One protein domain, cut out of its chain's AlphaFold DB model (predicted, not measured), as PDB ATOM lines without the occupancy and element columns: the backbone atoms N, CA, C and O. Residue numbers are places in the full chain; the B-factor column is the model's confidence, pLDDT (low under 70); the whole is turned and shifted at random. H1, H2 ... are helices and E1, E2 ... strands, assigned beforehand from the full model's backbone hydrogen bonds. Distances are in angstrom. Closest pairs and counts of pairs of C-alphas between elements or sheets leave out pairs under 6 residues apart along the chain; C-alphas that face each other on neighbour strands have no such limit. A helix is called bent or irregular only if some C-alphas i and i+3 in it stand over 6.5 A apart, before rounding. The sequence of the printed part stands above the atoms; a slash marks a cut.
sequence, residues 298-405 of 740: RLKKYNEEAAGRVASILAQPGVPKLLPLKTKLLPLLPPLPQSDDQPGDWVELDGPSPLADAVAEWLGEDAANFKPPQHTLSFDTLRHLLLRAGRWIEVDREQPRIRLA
ATOM      1  N   ARG A 298      42.841 -25.325  37.574       95.00
ATOM      2  CA  ARG A 298      43.126 -26.313  38.632       95.00
ATOM      3  C   ARG A 298      43.630 -27.636  38.059       95.00
ATOM      4  O   ARG A 298      44.661 -28.124  38.515       95.00
ATOM      5  N   LEU A 299      42.963 -28.178  37.038       94.00
ATOM      6  CA  LEU A 299      43.392 -29.396  36.342       94.00
ATOM      7  C   LEU A 299      44.789 -29.226  35.741       94.00
ATOM      8  O   LEU A 299      45.642 -30.092  35.941       94.00
ATOM      9  N   LYS A 300      45.065 -28.088  35.088       95.12
ATOM     10  CA  LYS A 300      46.405 -27.758  34.591       95.12
ATOM     11  C   LYS A 300      47.437 -27.776  35.725       95.12
ATOM     12  O   LYS A 300      48.401 -28.532  35.631       95.12
ATOM     13  N   LYS A 301      47.201 -27.039  36.818       94.75
ATOM     14  CA  LYS A 301      48.108 -26.991  37.980       94.75
ATOM     15  C   LYS A 301      48.419 -28.390  38.531       94.75
ATOM     16  O   LYS A 301      49.584 -28.705  38.763       94.75
ATOM     17  N   TYR A 302      47.402 -29.228  38.753       93.06
ATOM     18  CA  TYR A 302      47.615 -30.574  39.298       93.06
ATOM     19  C   TYR A 302      48.406 -31.473  38.348       93.06
ATOM     20  O   TYR A 302      49.234 -32.251  38.812       93.06
ATOM     21  N   ASN A 303      48.199 -31.347  37.035       93.00
ATOM     22  CA  ASN A 303      48.943 -32.116  36.040       93.00
ATOM     23  C   ASN A 303      50.388 -31.631  35.877       93.00
ATOM     24  O   ASN A 303      51.286 -32.461  35.778       93.00
ATOM     25  N   GLU A 304      50.642 -30.321  35.926       93.81
ATOM     26  CA  GLU A 304      52.000 -29.763  35.923       93.81
ATOM     27  C   GLU A 304      52.784 -30.177  37.182       93.81
ATOM     28  O   GLU A 304      53.925 -30.632  37.073       93.81
ATOM     29  N   GLU A 305      52.170 -30.111  38.372       92.81
ATOM     30  CA  GLU A 305      52.827 -30.565  39.605       92.81
ATOM     31  C   GLU A 305      53.018 -32.092  39.621       92.81
ATOM     32  O   GLU A 305      54.097 -32.568  39.977       92.81
ATOM     33  N   ALA A 306      52.030 -32.874  39.170       90.88
ATOM     34  CA  ALA A 306      52.167 -34.322  39.016       90.88
ATOM     35  C   ALA A 306      53.304 -34.682  38.048       90.88
ATOM     36  O   ALA A 306      54.177 -35.467  38.409       90.88
ATOM     37  N   ALA A 307      53.361 -34.081  36.857       89.56
ATOM     38  CA  ALA A 307      54.425 -34.329  35.885       89.56
ATOM     39  C   ALA A 307      55.817 -33.966  36.440       89.56
ATOM     40  O   ALA A 307      56.766 -34.738  36.274       89.56
ATOM     41  N   GLY A 308      55.934 -32.847  37.168       89.94
ATOM     42  CA  GLY A 308      57.163 -32.461  37.868       89.94
ATOM     43  C   GLY A 308      57.581 -33.464  38.952       89.94
ATOM     44  O   GLY A 308      58.756 -33.821  39.049       89.94
ATOM     45  N   ARG A 309      56.620 -33.991  39.723       87.75
ATOM     46  CA  ARG A 309      56.845 -35.047  40.728       87.75
ATOM     47  C   ARG A 309      57.285 -36.361  40.094       87.75
ATOM     48  O   ARG A 309      58.278 -36.935  40.528       87.75
ATOM     49  N   VAL A 310      56.611 -36.797  39.030       84.94
ATOM     50  CA  VAL A 310      56.982 -37.989  38.250       84.94
ATOM     51  C   VAL A 310      58.404 -37.852  37.704       84.94
ATOM     52  O   VAL A 310      59.201 -38.777  37.844       84.94
ATOM     53  N   ALA A 311      58.765 -36.693  37.148       85.62
ATOM     54  CA  ALA A 311      60.130 -36.425  36.700       85.62
ATOM     55  C   ALA A 311      61.146 -36.471  37.857       85.62
ATOM     56  O   ALA A 311      62.189 -37.105  37.719       85.62
ATOM     57  N   SER A 312      60.832 -35.867  39.009       86.81
ATOM     58  CA  SER A 312      61.707 -35.856  40.191       86.81
ATOM     59  C   SER A 312      61.940 -37.251  40.785       86.81
ATOM     60  O   SER A 312      63.077 -37.599  41.100       86.81
ATOM     61  N   ILE A 313      60.891 -38.074  40.895       82.56
ATOM     62  CA  ILE A 313      60.983 -39.447  41.416       82.56
ATOM     63  C   ILE A 313      61.803 -40.332  40.466       82.56
ATOM     64  O   ILE A 313      62.631 -41.115  40.922       82.56
ATOM     65  N   LEU A 314      61.614 -40.186  39.150       78.56
ATOM     66  CA  LEU A 314      62.343 -40.962  38.139       78.56
ATOM     67  C   LEU A 314      63.794 -40.494  37.923       78.56
ATOM     68  O   LEU A 314      64.599 -41.259  37.398       78.56
ATOM     69  N   ALA A 315      64.141 -39.270  38.328       83.38
ATOM     70  CA  ALA A 315      65.509 -38.752  38.280       83.38
ATOM     71  C   ALA A 315      66.390 -39.223  39.456       83.38
ATOM     72  O   ALA A 315      67.604 -39.028  39.422       83.38
ATOM     73  N   GLN A 316      65.810 -39.830  40.499       80.62
ATOM     74  CA  GLN A 316      66.548 -40.318  41.670       80.62
ATOM     75  C   GLN A 316      67.197 -41.687  41.366       80.62
ATOM     76  O   GLN A 316      66.479 -42.654  41.096       80.62
ATOM     77  N   PRO A 317      68.539 -41.820  41.411       67.38
ATOM     78  CA  PRO A 317      69.211 -43.074  41.084       67.38
ATOM     79  C   PRO A 317      69.053 -44.106  42.211       67.38
ATOM     80  O   PRO A 317      69.742 -44.050  43.228       67.38
ATOM     81  N   GLY A 318      68.160 -45.076  42.012       59.41
ATOM     82  CA  GLY A 318      67.983 -46.223  42.908       59.41
ATOM     83  C   GLY A 318      66.559 -46.772  42.886       59.41
ATOM     84  O   GLY A 318      65.630 -46.147  43.392       59.41
ATOM     85  N   VAL A 319      66.371 -47.969  42.324       60.94
ATOM     86  CA  VAL A 319      65.064 -48.648  42.313       60.94
ATOM     87  C   VAL A 319      64.839 -49.288  43.685       60.94
ATOM     88  O   VAL A 319      65.494 -50.276  44.013       60.94
ATOM     89  N   PRO A 320      63.930 -48.721  44.500       63.19
ATOM     90  CA  PRO A 320      62.645 -49.405  44.644       63.19
ATOM     91  C   PRO A 320      61.415 -48.478  44.643       63.19
ATOM     92  O   PRO A 320      60.317 -48.968  44.877       63.19
ATOM     93  N   LYS A 321      61.527 -47.168  44.365       69.56
ATOM     94  CA  LYS A 321      60.386 -46.221  44.480       69.56
ATOM     95  C   LYS A 321      59.165 -46.519  43.589       69.56
ATOM     96  O   LYS A 321      58.064 -46.082  43.908       69.56
ATOM     97  N   LEU A 322      59.328 -47.303  42.521       79.69
ATOM     98  CA  LEU A 322      58.222 -47.797  41.682       79.69
ATOM     99  C   LEU A 322      57.565 -49.086  42.220       79.69
ATOM    100  O   LEU A 322      56.530 -49.502  41.703       79.69
ATOM    101  N   LEU A 323      58.128 -49.727  43.251       84.00
ATOM    102  CA  LEU A 323      57.560 -50.931  43.861       84.00
ATOM    103  C   LEU A 323      56.286 -50.635  44.680       84.00
ATOM    104  O   LEU A 323      55.317 -51.358  44.469       84.00
ATOM    105  N   PRO A 324      56.200 -49.574  45.519       87.50
ATOM    106  CA  PRO A 324      54.933 -49.149  46.127       87.50
ATOM    107  C   PRO A 324      53.836 -48.890  45.090       87.50
ATOM    108  O   PRO A 324      52.738 -49.426  45.212       87.50
ATOM    109  N   LEU A 325      54.161 -48.159  44.015       87.94
ATOM    110  CA  LEU A 325      53.248 -47.914  42.896       87.94
ATOM    111  C   LEU A 325      52.775 -49.224  42.251       87.94
ATOM    112  O   LEU A 325      51.578 -49.411  42.043       87.94
ATOM    113  N   LYS A 326      53.690 -50.169  41.990       87.94
ATOM    114  CA  LYS A 326      53.333 -51.502  41.487       87.94
ATOM    115  C   LYS A 326      52.384 -52.232  42.438       87.94
ATOM    116  O   LYS A 326      51.387 -52.778  41.976       87.94
ATOM    117  N   THR A 327      52.650 -52.210  43.740       89.50
ATOM    118  CA  THR A 327      51.800 -52.845  44.759       89.50
ATOM    119  C   THR A 327      50.402 -52.221  44.831       89.50
ATOM    120  O   THR A 327      49.443 -52.961  45.033       89.50
ATOM    121  N   LYS A 328      50.253 -50.904  44.614       90.31
ATOM    122  CA  LYS A 328      48.935 -50.239  44.557       90.31
ATOM    123  C   LYS A 328      48.169 -50.501  43.257       90.31
ATOM    124  O   LYS A 328      46.951 -50.627  43.295       90.31
ATOM    125  N   LEU A 329      48.857 -50.593  42.117       90.00
ATOM    126  CA  LEU A 329      48.211 -50.783  40.811       90.00
ATOM    127  C   LEU A 329      47.894 -52.251  40.482       90.00
ATOM    128  O   LEU A 329      46.922 -52.504  39.779       90.00
ATOM    129  N   LEU A 330      48.672 -53.222  40.979       89.75
ATOM    130  CA  LEU A 330      48.469 -54.644  40.659       89.75
ATOM    131  C   LEU A 330      47.048 -55.165  40.986       89.75
ATOM    132  O   LEU A 330      46.504 -55.875  40.148       89.75
ATOM    133  N   PRO A 331      46.406 -54.811  42.125       90.94
ATOM    134  CA  PRO A 331      45.040 -55.248  42.441       90.94
ATOM    135  C   PRO A 331      43.940 -54.551  41.624       90.94
ATOM    136  O   PRO A 331      42.787 -54.964  41.686       90.94
ATOM    137  N   LEU A 332      44.277 -53.477  40.901       89.00
ATOM    138  CA  LEU A 332      43.353 -52.690  40.072       89.00
ATOM    139  C   LEU A 332      43.400 -53.091  38.590       89.00
ATOM    140  O   LEU A 332      42.658 -52.544  37.775       89.00
ATOM    141  N   LEU A 333      44.285 -54.024  38.237       88.94
ATOM    142  CA  LEU A 333      44.460 -54.544  36.888       88.94
ATOM    143  C   LEU A 333      43.901 -55.974  36.797       88.94
ATOM    144  O   LEU A 333      44.100 -56.760  37.726       88.94
ATOM    145  N   PRO A 334      43.238 -56.345  35.685       85.31
ATOM    146  CA  PRO A 334      42.858 -57.723  35.414       85.31
ATOM    147  C   PRO A 334      44.062 -58.669  35.522       85.31
ATOM    148  O   PRO A 334      45.176 -58.290  35.136       85.31
ATOM    149  N   PRO A 335      43.867 -59.901  36.026       82.44
ATOM    150  CA  PRO A 335      44.918 -60.910  36.021       82.44
ATOM    151  C   PRO A 335      45.356 -61.213  34.582       82.44
ATOM    152  O   PRO A 335      44.583 -61.039  33.639       82.44
ATOM    153  N   LEU A 336      46.587 -61.710  34.404       78.06
ATOM    154  CA  LEU A 336      46.988 -62.225  33.093       78.06
ATOM    155  C   LEU A 336      46.033 -63.355  32.655       78.06
ATOM    156  O   LEU A 336      45.630 -64.168  33.495       78.06
ATOM    157  N   PRO A 337      45.718 -63.446  31.351       72.56
ATOM    158  CA  PRO A 337      45.027 -64.602  30.798       72.56
ATOM    159  C   PRO A 337      45.862 -65.866  31.047       72.56
ATOM    160  O   PRO A 337      47.090 -65.838  30.969       72.56
ATOM    161  N   GLN A 338      45.207 -66.989  31.346       71.75
ATOM    162  CA  GLN A 338      45.889 -68.260  31.656       71.75
ATOM    163  C   GLN A 338      46.396 -69.013  30.408       71.75
ATOM    164  O   GLN A 338      46.952 -70.102  30.524       71.75
ATOM    165  N   SER A 339      46.194 -68.440  29.222       70.75
ATOM    166  CA  SER A 339      46.509 -69.009  27.910       70.75
ATOM    167  C   SER A 339      46.776 -67.878  26.920       70.75
ATOM    168  O   SER A 339      45.983 -66.934  26.873       70.75
ATOM    169  N   ASP A 340      47.813 -68.005  26.091       63.09
ATOM    170  CA  ASP A 340      48.200 -66.983  25.103       63.09
ATOM    171  C   ASP A 340      47.100 -66.695  24.057       63.09
ATOM    172  O   ASP A 340      47.034 -65.594  23.513       63.09
ATOM    173  N   ASP A 341      46.186 -67.647  23.830       66.50
ATOM    174  CA  ASP A 341      45.045 -67.524  22.908       66.50
ATOM    175  C   ASP A 341      43.948 -66.544  23.377       66.50
ATOM    176  O   ASP A 341      43.034 -66.227  22.613       66.50
ATOM    177  N   GLN A 342      43.996 -66.061  24.626       61.56
ATOM    178  CA  GLN A 342      43.042 -65.076  25.145       61.56
ATOM    179  C   GLN A 342      43.711 -63.705  25.326       61.56
ATOM    180  O   GLN A 342      44.564 -63.557  26.201       61.56
ATOM    181  N   PRO A 343      43.323 -62.660  24.567       60.62
ATOM    182  CA  PRO A 343      43.824 -61.313  24.806       60.62
ATOM    183  C   PRO A 343      43.276 -60.789  26.140       60.62
ATOM    184  O   PRO A 343      42.084 -60.528  26.261       60.62
ATOM    185  N   GLY A 344      44.157 -60.629  27.132       67.19
ATOM    186  CA  GLY A 344      43.781 -60.177  28.474       67.19
ATOM    187  C   GLY A 344      43.067 -58.823  28.485       67.19
ATOM    188  O   GLY A 344      43.425 -57.928  27.709       67.19
ATOM    189  N   ASP A 345      42.085 -58.700  29.386       82.94
ATOM    190  CA  ASP A 345      41.215 -57.531  29.532       82.94
ATOM    191  C   ASP A 345      41.998 -56.224  29.726       82.94
ATOM    192  O   ASP A 345      42.996 -56.154  30.451       82.94
ATOM    193  N   TRP A 346      41.495 -55.163  29.098       86.25
ATOM    194  CA  TRP A 346      42.038 -53.810  29.193       86.25
ATOM    195  C   TRP A 346      41.209 -52.947  30.151       86.25
ATOM    196  O   TRP A 346      39.980 -52.985  30.127       86.25
ATOM    197  N   VAL A 347      41.877 -52.098  30.932       87.19
ATOM    198  CA  VAL A 347      41.250 -51.082  31.793       87.19
ATOM    199  C   VAL A 347      41.334 -49.714  31.127       87.19
ATOM    200  O   VAL A 347      42.417 -49.308  30.707       87.19
ATOM    201  N   GLU A 348      40.216 -48.990  31.048       83.25
ATOM    202  CA  GLU A 348      40.185 -47.588  30.603       83.25
ATOM    203  C   GLU A 348      41.046 -46.698  31.528       83.25
ATOM    204  O   GLU A 348      40.978 -46.798  32.754       83.25
ATOM    205  N   LEU A 349      41.859 -45.829  30.922       81.25
ATOM    206  CA  LEU A 349      42.734 -44.849  31.582       81.25
ATOM    207  C   LEU A 349      42.259 -43.397  31.354       81.25
ATOM    208  O   LEU A 349      42.830 -42.471  31.924       81.25
ATOM    209  N   ASP A 350      41.248 -43.180  30.507       72.62
ATOM    210  CA  ASP A 350      40.650 -41.857  30.295       72.62
ATOM    211  C   ASP A 350      39.511 -41.569  31.282       72.62
ATOM    212  O   ASP A 350      38.620 -42.390  31.513       72.62
ATOM    213  N   GLY A 351      39.519 -40.351  31.821       68.50
ATOM    214  CA  GLY A 351      38.552 -39.884  32.801       68.50
ATOM    215  C   GLY A 351      38.659 -40.568  34.176       68.50
ATOM    216  O   GLY A 351      39.734 -41.028  34.575       68.50
ATOM    217  N   PRO A 352      37.549 -40.595  34.935       71.75
ATOM    218  CA  PRO A 352      37.499 -41.144  36.288       71.75
ATOM    219  C   PRO A 352      37.910 -42.621  36.360       71.75
ATOM    220  O   PRO A 352      37.176 -43.499  35.908       71.75
ATOM    221  N   SER A 353      39.068 -42.918  36.957       80.94
ATOM    222  CA  SER A 353      39.564 -44.295  37.090       80.94
ATOM    223  C   SER A 353      40.244 -44.545  38.446       80.94
ATOM    224  O   SER A 353      41.027 -43.710  38.902       80.94
ATOM    225  N   PRO A 354      40.040 -45.720  39.081       82.75
ATOM    226  CA  PRO A 354      40.766 -46.095  40.301       82.75
ATOM    227  C   PRO A 354      42.292 -46.109  40.120       82.75
ATOM    228  O   PRO A 354      43.039 -45.903  41.072       82.75
ATOM    229  N   LEU A 355      42.759 -46.327  38.885       86.94
ATOM    230  CA  LEU A 355      44.169 -46.238  38.507       86.94
ATOM    231  C   LEU A 355      44.705 -44.806  38.657       86.94
ATOM    232  O   LEU A 355      45.791 -44.624  39.204       86.94
ATOM    233  N   ALA A 356      43.949 -43.797  38.210       87.56
ATOM    234  CA  ALA A 356      44.309 -42.393  38.387       87.56
ATOM    235  C   ALA A 356      44.382 -42.015  39.872       87.56
ATOM    236  O   ALA A 356      45.355 -41.392  40.296       87.56
ATOM    237  N   ASP A 357      43.405 -42.458  40.666       87.44
ATOM    238  CA  ASP A 357      43.365 -42.208  42.108       87.44
ATOM    239  C   ASP A 357      44.536 -42.886  42.847       87.44
ATOM    240  O   ASP A 357      45.179 -42.257  43.685       87.44
ATOM    241  N   ALA A 358      44.900 -44.122  42.488       89.31
ATOM    242  CA  ALA A 358      46.055 -44.815  43.067       89.31
ATOM    243  C   ALA A 358      47.406 -44.162  42.702       89.31
ATOM    244  O   ALA A 358      48.322 -44.124  43.530       89.31
ATOM    245  N   VAL A 359      47.538 -43.610  41.486       89.50
ATOM    246  CA  VAL A 359      48.706 -42.794  41.092       89.50
ATOM    247  C   VAL A 359      48.728 -41.471  41.864       89.50
ATOM    248  O   VAL A 359      49.783 -41.072  42.357       89.50
ATOM    249  N   ALA A 360      47.579 -40.805  42.004       89.19
ATOM    250  CA  ALA A 360      47.433 -39.563  42.760       89.19
ATOM    251  C   ALA A 360      47.803 -39.737  44.243       89.19
ATOM    252  O   ALA A 360      48.535 -38.914  44.792       89.19
ATOM    253  N   GLU A 361      47.356 -40.829  44.867       89.25
ATOM    254  CA  GLU A 361      47.682 -41.181  46.248       89.25
ATOM    255  C   GLU A 361      49.194 -41.400  46.424       89.25
ATOM    256  O   GLU A 361      49.802 -40.791  47.302       89.25
ATOM    257  N   TRP A 362      49.822 -42.201  45.552       89.81
ATOM    258  CA  TRP A 362      51.274 -42.445  45.560       89.81
ATOM    259  C   TRP A 362      52.100 -41.160  45.368       89.81
ATOM    260  O   TRP A 362      53.076 -40.938  46.084       89.81
ATOM    261  N   LEU A 363      51.686 -40.255  44.472       88.00
ATOM    262  CA  LEU A 363      52.350 -38.953  44.277       88.00
ATOM    263  C   LEU A 363      52.261 -38.018  45.501       88.00
ATOM    264  O   LEU A 363      53.045 -37.062  45.593       88.00
ATOM    265  N   GLY A 364      51.317 -38.277  46.412       86.12
ATOM    266  CA  GLY A 364      51.137 -37.562  47.676       86.12
ATOM    267  C   GLY A 364      51.882 -38.165  48.874       86.12
ATOM    268  O   GLY A 364      52.047 -37.470  49.877       86.12
ATOM    269  N   GLU A 365      52.373 -39.409  48.796       84.56
ATOM    270  CA  GLU A 365      53.101 -40.059  49.905       84.56
ATOM    271  C   GLU A 365      54.401 -39.311  50.247       84.56
ATOM    272  O   GLU A 365      54.653 -38.998  51.410       84.56
ATOM    273  N   ASP A 366      55.177 -38.935  49.225       72.38
ATOM    274  CA  ASP A 366      56.449 -38.209  49.367       72.38
ATOM    275  C   ASP A 366      56.266 -36.690  49.655       72.38
ATOM    276  O   ASP A 366      57.263 -35.977  49.790       72.38
ATOM    277  N   ALA A 367      55.038 -36.140  49.750       75.62
ATOM    278  CA  ALA A 367      54.840 -34.737  50.165       75.62
ATOM    279  C   ALA A 367      53.460 -34.404  50.768       75.62
ATOM    280  O   ALA A 367      52.446 -34.362  50.072       75.62
ATOM    281  N   ALA A 368      53.460 -33.942  52.024       72.00
ATOM    282  CA  ALA A 368      52.265 -33.530  52.773       72.00
ATOM    283  C   ALA A 368      51.340 -32.515  52.058       72.00
ATOM    284  O   ALA A 368      50.133 -32.512  52.311       72.00
ATOM    285  N   ASN A 369      51.896 -31.676  51.175       80.81
ATOM    286  CA  ASN A 369      51.192 -30.568  50.519       80.81
ATOM    287  C   ASN A 369      50.498 -30.944  49.195       80.81
ATOM    288  O   ASN A 369      49.689 -30.153  48.713       80.81
ATOM    289  N   PHE A 370      50.794 -32.104  48.594       84.94
ATOM    290  CA  PHE A 370      50.200 -32.505  47.313       84.94
ATOM    291  C   PHE A 370      49.181 -33.617  47.506       84.94
ATOM    292  O   PHE A 370      49.521 -34.785  47.662       84.94
ATOM    293  N   LYS A 371      47.911 -33.221  47.498       85.75
ATOM    294  CA  LYS A 371      46.759 -34.121  47.557       85.75
ATOM    295  C   LYS A 371      45.764 -33.676  46.484       85.75
ATOM    296  O   LYS A 371      44.808 -32.973  46.813       85.75
ATOM    297  N   PRO A 372      46.045 -33.958  45.197       88.75
ATOM    298  CA  PRO A 372      45.117 -33.635  44.123       88.75
ATOM    299  C   PRO A 372      43.796 -34.387  44.366       88.75
ATOM    300  O   PRO A 372      43.834 -35.550  44.773       88.75
ATOM    301  N   PRO A 373      42.626 -33.757  44.159       90.00
ATOM    302  CA  PRO A 373      41.351 -34.453  44.227       90.00
ATOM    303  C   PRO A 373      41.281 -35.609  43.224       90.00
ATOM    304  O   PRO A 373      41.968 -35.599  42.198       90.00
ATOM    305  N   GLN A 374      40.406 -36.572  43.508       89.62
ATOM    306  CA  GLN A 374      40.126 -37.693  42.608       89.62
ATOM    307  C   GLN A 374      39.755 -37.201  41.204       89.62
ATOM    308  O   GLN A 374      39.204 -36.110  41.041       89.62
ATOM    309  N   HIS A 375      40.057 -38.018  40.194       88.06
ATOM    310  CA  HIS A 375      39.699 -37.767  38.788       88.06
ATOM    311  C   HIS A 375      40.311 -36.494  38.154       88.06
ATOM    312  O   HIS A 375      39.855 -36.055  37.101       88.06
ATOM    313  N   THR A 376      41.356 -35.903  38.756       90.81
ATOM    314  CA  THR A 376      42.033 -34.692  38.228       90.81
ATOM    315  C   THR A 376      43.285 -34.955  37.387       90.81
ATOM    316  O   THR A 376      43.742 -34.059  36.669       90.81
ATOM    317  N   LEU A 377      43.868 -36.156  37.455       90.69
ATOM    318  CA  LEU A 377      45.021 -36.517  36.629       90.69
ATOM    319  C   LEU A 377      44.568 -36.838  35.201       90.69
ATOM    320  O   LEU A 377      43.690 -37.666  34.985       90.69
ATOM    321  N   SER A 378      45.190 -36.178  34.227       88.62
ATOM    322  CA  SER A 378      44.921 -36.380  32.803       88.62
ATOM    323  C   SER A 378      45.500 -37.699  32.293       88.62
ATOM    324  O   SER A 378      46.526 -38.179  32.788       88.62
ATOM    325  N   PHE A 379      44.885 -38.227  31.230       87.38
ATOM    326  CA  PHE A 379      45.383 -39.389  30.498       87.38
ATOM    327  C   PHE A 379      46.874 -39.267  30.145       87.38
ATOM    328  O   PHE A 379      47.621 -40.217  30.369       87.38
ATOM    329  N   ASP A 380      47.344 -38.108  29.670       87.00
ATOM    330  CA  ASP A 380      48.749 -37.931  29.291       87.00
ATOM    331  C   ASP A 380      49.708 -38.019  30.482       87.00
ATOM    332  O   ASP A 380      50.739 -38.686  30.376       87.00
ATOM    333  N   THR A 381      49.378 -37.421  31.631       87.56
ATOM    334  CA  THR A 381      50.186 -37.553  32.859       87.56
ATOM    335  C   THR A 381      50.293 -39.015  33.292       87.56
ATOM    336  O   THR A 381      51.389 -39.503  33.584       87.56
ATOM    337  N   LEU A 382      49.166 -39.734  33.284       88.38
ATOM    338  CA  LEU A 382      49.106 -41.152  33.639       88.38
ATOM    339  C   LEU A 382      49.901 -42.002  32.637       88.38
ATOM    340  O   LEU A 382      50.757 -42.787  33.037       88.38
ATOM    341  N   ARG A 383      49.704 -41.790  31.332       87.44
ATOM    342  CA  ARG A 383      50.421 -42.459  30.237       87.44
ATOM    343  C   ARG A 383      51.936 -42.291  30.360       87.44
ATOM    344  O   ARG A 383      52.665 -43.279  30.285       87.44
ATOM    345  N   HIS A 384      52.418 -41.066  30.583       85.44
ATOM    346  CA  HIS A 384      53.849 -40.777  30.717       85.44
ATOM    347  C   HIS A 384      54.476 -41.416  31.965       85.44
ATOM    348  O   HIS A 384      55.635 -41.833  31.910       85.44
ATOM    349  N   LEU A 385      53.728 -41.528  33.067       85.56
ATOM    350  CA  LEU A 385      54.148 -42.277  34.253       85.56
ATOM    351  C   LEU A 385      54.180 -43.787  33.980       85.56
ATOM    352  O   LEU A 385      55.202 -44.425  34.220       85.56
ATOM    353  N   LEU A 386      53.100 -44.362  33.450       86.00
ATOM    354  CA  LEU A 386      52.948 -45.813  33.301       86.00
ATOM    355  C   LEU A 386      53.925 -46.397  32.271       86.00
ATOM    356  O   LEU A 386      54.549 -47.420  32.542       86.00
ATOM    357  N   LEU A 387      54.173 -45.692  31.158       84.75
ATOM    358  CA  LEU A 387      55.218 -46.052  30.186       84.75
ATOM    359  C   LEU A 387      56.636 -46.057  30.790       84.75
ATOM    360  O   LEU A 387      57.527 -46.722  30.260       84.75
ATOM    361  N   ARG A 388      56.863 -45.330  31.893       79.94
ATOM    362  CA  ARG A 388      58.141 -45.285  32.625       79.94
ATOM    363  C   ARG A 388      58.158 -46.171  33.880       79.94
ATOM    364  O   ARG A 388      59.238 -46.466  34.384       79.94
ATOM    365  N   ALA A 389      57.002 -46.647  34.352       75.06
ATOM    366  CA  ALA A 389      56.875 -47.514  35.529       75.06
ATOM    367  C   ALA A 389      57.461 -48.929  35.320       75.06
ATOM    368  O   ALA A 389      57.686 -49.659  36.289       75.06
ATOM    369  N   GLY A 390      57.741 -49.309  34.068       71.69
ATOM    370  CA  GLY A 390      58.511 -50.496  33.690       71.69
ATOM    371  C   GLY A 390      57.748 -51.464  32.781       71.69
ATOM    372  O   GLY A 390      56.549 -51.332  32.570       71.69
ATOM    373  N   ARG A 391      58.451 -52.488  32.275       79.38
ATOM    374  CA  ARG A 391      57.954 -53.480  31.289       79.38
ATOM    375  C   ARG A 391      56.842 -54.426  31.794       79.38
ATOM    376  O   ARG A 391      56.653 -55.494  31.224       79.38
ATOM    377  N   TRP A 392      56.161 -54.089  32.889       83.50
ATOM    378  CA  TRP A 392      55.116 -54.913  33.504       83.50
ATOM    379  C   TRP A 392      53.694 -54.381  33.275       83.50
ATOM    380  O   TRP A 392      52.739 -55.122  33.500       83.50
ATOM    381  N   ILE A 393      53.556 -53.152  32.767       87.88
ATOM    382  CA  ILE A 393      52.309 -52.619  32.208       87.88
ATOM    383  C   ILE A 393      52.472 -52.494  30.693       87.88
ATOM    384  O   ILE A 393      53.507 -52.040  30.202       87.88
ATOM    385  N   GLU A 394      51.435 -52.881  29.962       88.00
ATOM    386  CA  GLU A 394      51.250 -52.558  28.554       88.00
ATOM    387  C   GLU A 394      50.236 -51.412  28.451       88.00
ATOM    388  O   GLU A 394      49.170 -51.453  29.070       88.00
ATOM    389  N   VAL A 395      50.584 -50.373  27.694       88.62
ATOM    390  CA  VAL A 395      49.732 -49.204  27.443       88.62
ATOM    391  C   VAL A 395      49.398 -49.195  25.961       88.62
ATOM    392  O   VAL A 395      50.308 -49.229  25.128       88.62
ATOM    393  N   ASP A 396      48.109 -49.151  25.632       86.00
ATOM    394  CA  ASP A 396      47.654 -49.087  24.248       86.00
ATOM    395  C   ASP A 396      48.116 -47.759  23.596       86.00
ATOM    396  O   ASP A 396      48.326 -46.724  24.247       86.00
ATOM    397  N   ARG A 397      48.393 -47.811  22.293       81.69
ATOM    398  CA  ARG A 397      48.901 -46.671  21.520       81.69
ATOM    399  C   ARG A 397      47.782 -45.816  20.936       81.69
ATOM    400  O   ARG A 397      47.983 -44.608  20.807       81.69
ATOM    401  N   GLU A 398      46.656 -46.444  20.611       82.19
ATOM    402  CA  GLU A 398      45.518 -45.893  19.870       82.19
ATOM    403  C   GLU A 398      44.334 -45.580  20.793       82.19
ATOM    404  O   GLU A 398      43.616 -44.604  20.577       82.19
ATOM    405  N   GLN A 399      44.145 -46.389  21.839       84.19
ATOM    406  CA  GLN A 399      43.076 -46.222  22.824       84.19
ATOM    407  C   GLN A 399      43.640 -45.865  24.207       84.19
ATOM    408  O   GLN A 399      44.722 -46.326  24.571       84.19
ATOM    409  N   PRO A 400      42.925 -45.077  25.028       84.75
ATOM    410  CA  PRO A 400      43.388 -44.724  26.361       84.75
ATOM    411  C   PRO A 400      43.096 -45.858  27.353       84.75
ATOM    412  O   PRO A 400      42.160 -45.782  28.148       84.75
ATOM    413  N   ARG A 401      43.871 -46.945  27.282       87.88
ATOM    414  CA  ARG A 401      43.674 -48.147  28.107       87.88
ATOM    415  C   ARG A 401      44.980 -48.890  28.405       87.88
ATOM    416  O   ARG A 401      45.949 -48.779  27.653       87.88
ATOM    417  N   ILE A 402      45.006 -49.640  29.510       89.81
ATOM    418  CA  ILE A 402      46.185 -50.385  29.988       89.81
ATOM    419  C   ILE A 402      45.851 -51.815  30.426       89.81
ATOM    420  O   ILE A 402      44.711 -52.108  30.778       89.81
ATOM    421  N   ARG A 403      46.857 -52.693  30.444       88.56
ATOM    422  CA  ARG A 403      46.785 -54.046  31.026       88.56
ATOM    423  C   ARG A 403      48.141 -54.481  31.587       88.56
ATOM    424  O   ARG A 403      49.145 -53.793  31.401       88.56
ATOM    425  N   LEU A 404      48.198 -55.632  32.256       87.88
ATOM    426  CA  LEU A 404      49.477 -56.258  32.609       87.88
ATOM    427  C   LEU A 404      50.157 -56.825  31.354       87.88
ATOM    428  O   LEU A 404      49.518 -57.493  30.545       87.88
ATOM    429  N   ALA A 405      51.455 -56.566  31.194       83.56
ATOM    430  CA  ALA A 405      52.207 -57.025  30.026       83.56
ATOM    431  C   ALA A 405      52.481 -58.547  30.102       83.56
ATOM    432  O   ALA A 405      53.038 -58.991  31.110       83.56
TER     433      ALA A 405
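Overview. This is residues 298 to 405 of the 740 residues of the protein "Hypothetical protein" of Symbiodinium sp. CCMP2592 (UniProt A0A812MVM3). The body is made of four helices in two pairs: H1 and H4 side by side, and H2 and H3 folded back on each other as a helical hairpin, with H3 crossing H1 steeply. A small strand hairpin, E1 and E2, follows H4, and a long loop between H2 and H3 passes beside E2, with residues 338 to 343 sticking out. The printed part has 108 residues, in the order H1, H2, H3, H4, E1, E2; the one sheet has the order E1 - E2, antiparallel, and the class is mostly helix. It is compact, with a radius of gyration of the C-alphas of 13.9 A, and spans 46 by 31 by 22 A.

Along the chain. H1, residues 298 to 314, begins with C-alpha 298 at (43.126, -26.313, 38.632) and is 24.2 A long. H2, residues 322 to 332, is 15.7 A long and only just irregular: C-alphas 328 and 331 are 6.7 A apart. H3, residues 354 to 365, is 16.8 A long and begins with C-alpha 354 at (40.766, -46.095, 40.301). H4, residues 379 to 386, is 10.3 A long. E1 is residues 393 to 395, 6.4 A, and E2 is residues 401 to 404, 10.9 A, ending with C-alpha 404 at (49.477, -56.258, 32.609).

Arrangement. H1 touches H4 with its residues 303 to 310 alone, at a shallow tilt of 13 degrees, the same way; the closest C-alphas, those of Ala 307 and Thr 381, are 6.1 A apart. H1 touches H3 with residues 306 to 310 alone, at a steep tilt of 66 degrees; the closest C-alphas are those of Arg 309 and Leu 363, 6.9 A. H2 and H3 touch as a helical hairpin, opposite ways at a shallow tilt of 28 degrees; the closest C-alphas, those of Lys 328 and Ala 358, are 6.3 A apart. The helix packing is mostly aligned, but only just: 2 of 3 touching pairs are at a shallow tilt. H3 and H4 are close but not clearly touching, while H1 and H2 are apart. The closest C-alphas of H4 and E1 are those of Leu 386 and Ile 393, 6.9 A. E1 and E2 form an antiparallel hairpin; N 394 and O 403 are 2.9 A apart, N 403 and O 394 3.0 A, both within hydrogen-bond range. Residues 347 to 348 pair antiparallel with residues 401 to 402 of E2. Every O i to N i+4 pair is within hydrogen-bond range in H1, H3 and H4; in H2, 5 of 7 are.

Size, cuts and confidence. The two farthest C-alphas, those of Asp 341 and Asn 369, are 46.5 A apart. Residues 315 to 320 and 338 to 343 stand free; the body without them spans 40 by 25 by 19 A. The links H2 to H3, 21 residues, and H3 to H4, 13 residues, are long. The printed part has no cut. Its mean pLDDT is 83.3, with residues 317 to 321, 340 to 344 and 351 under 70.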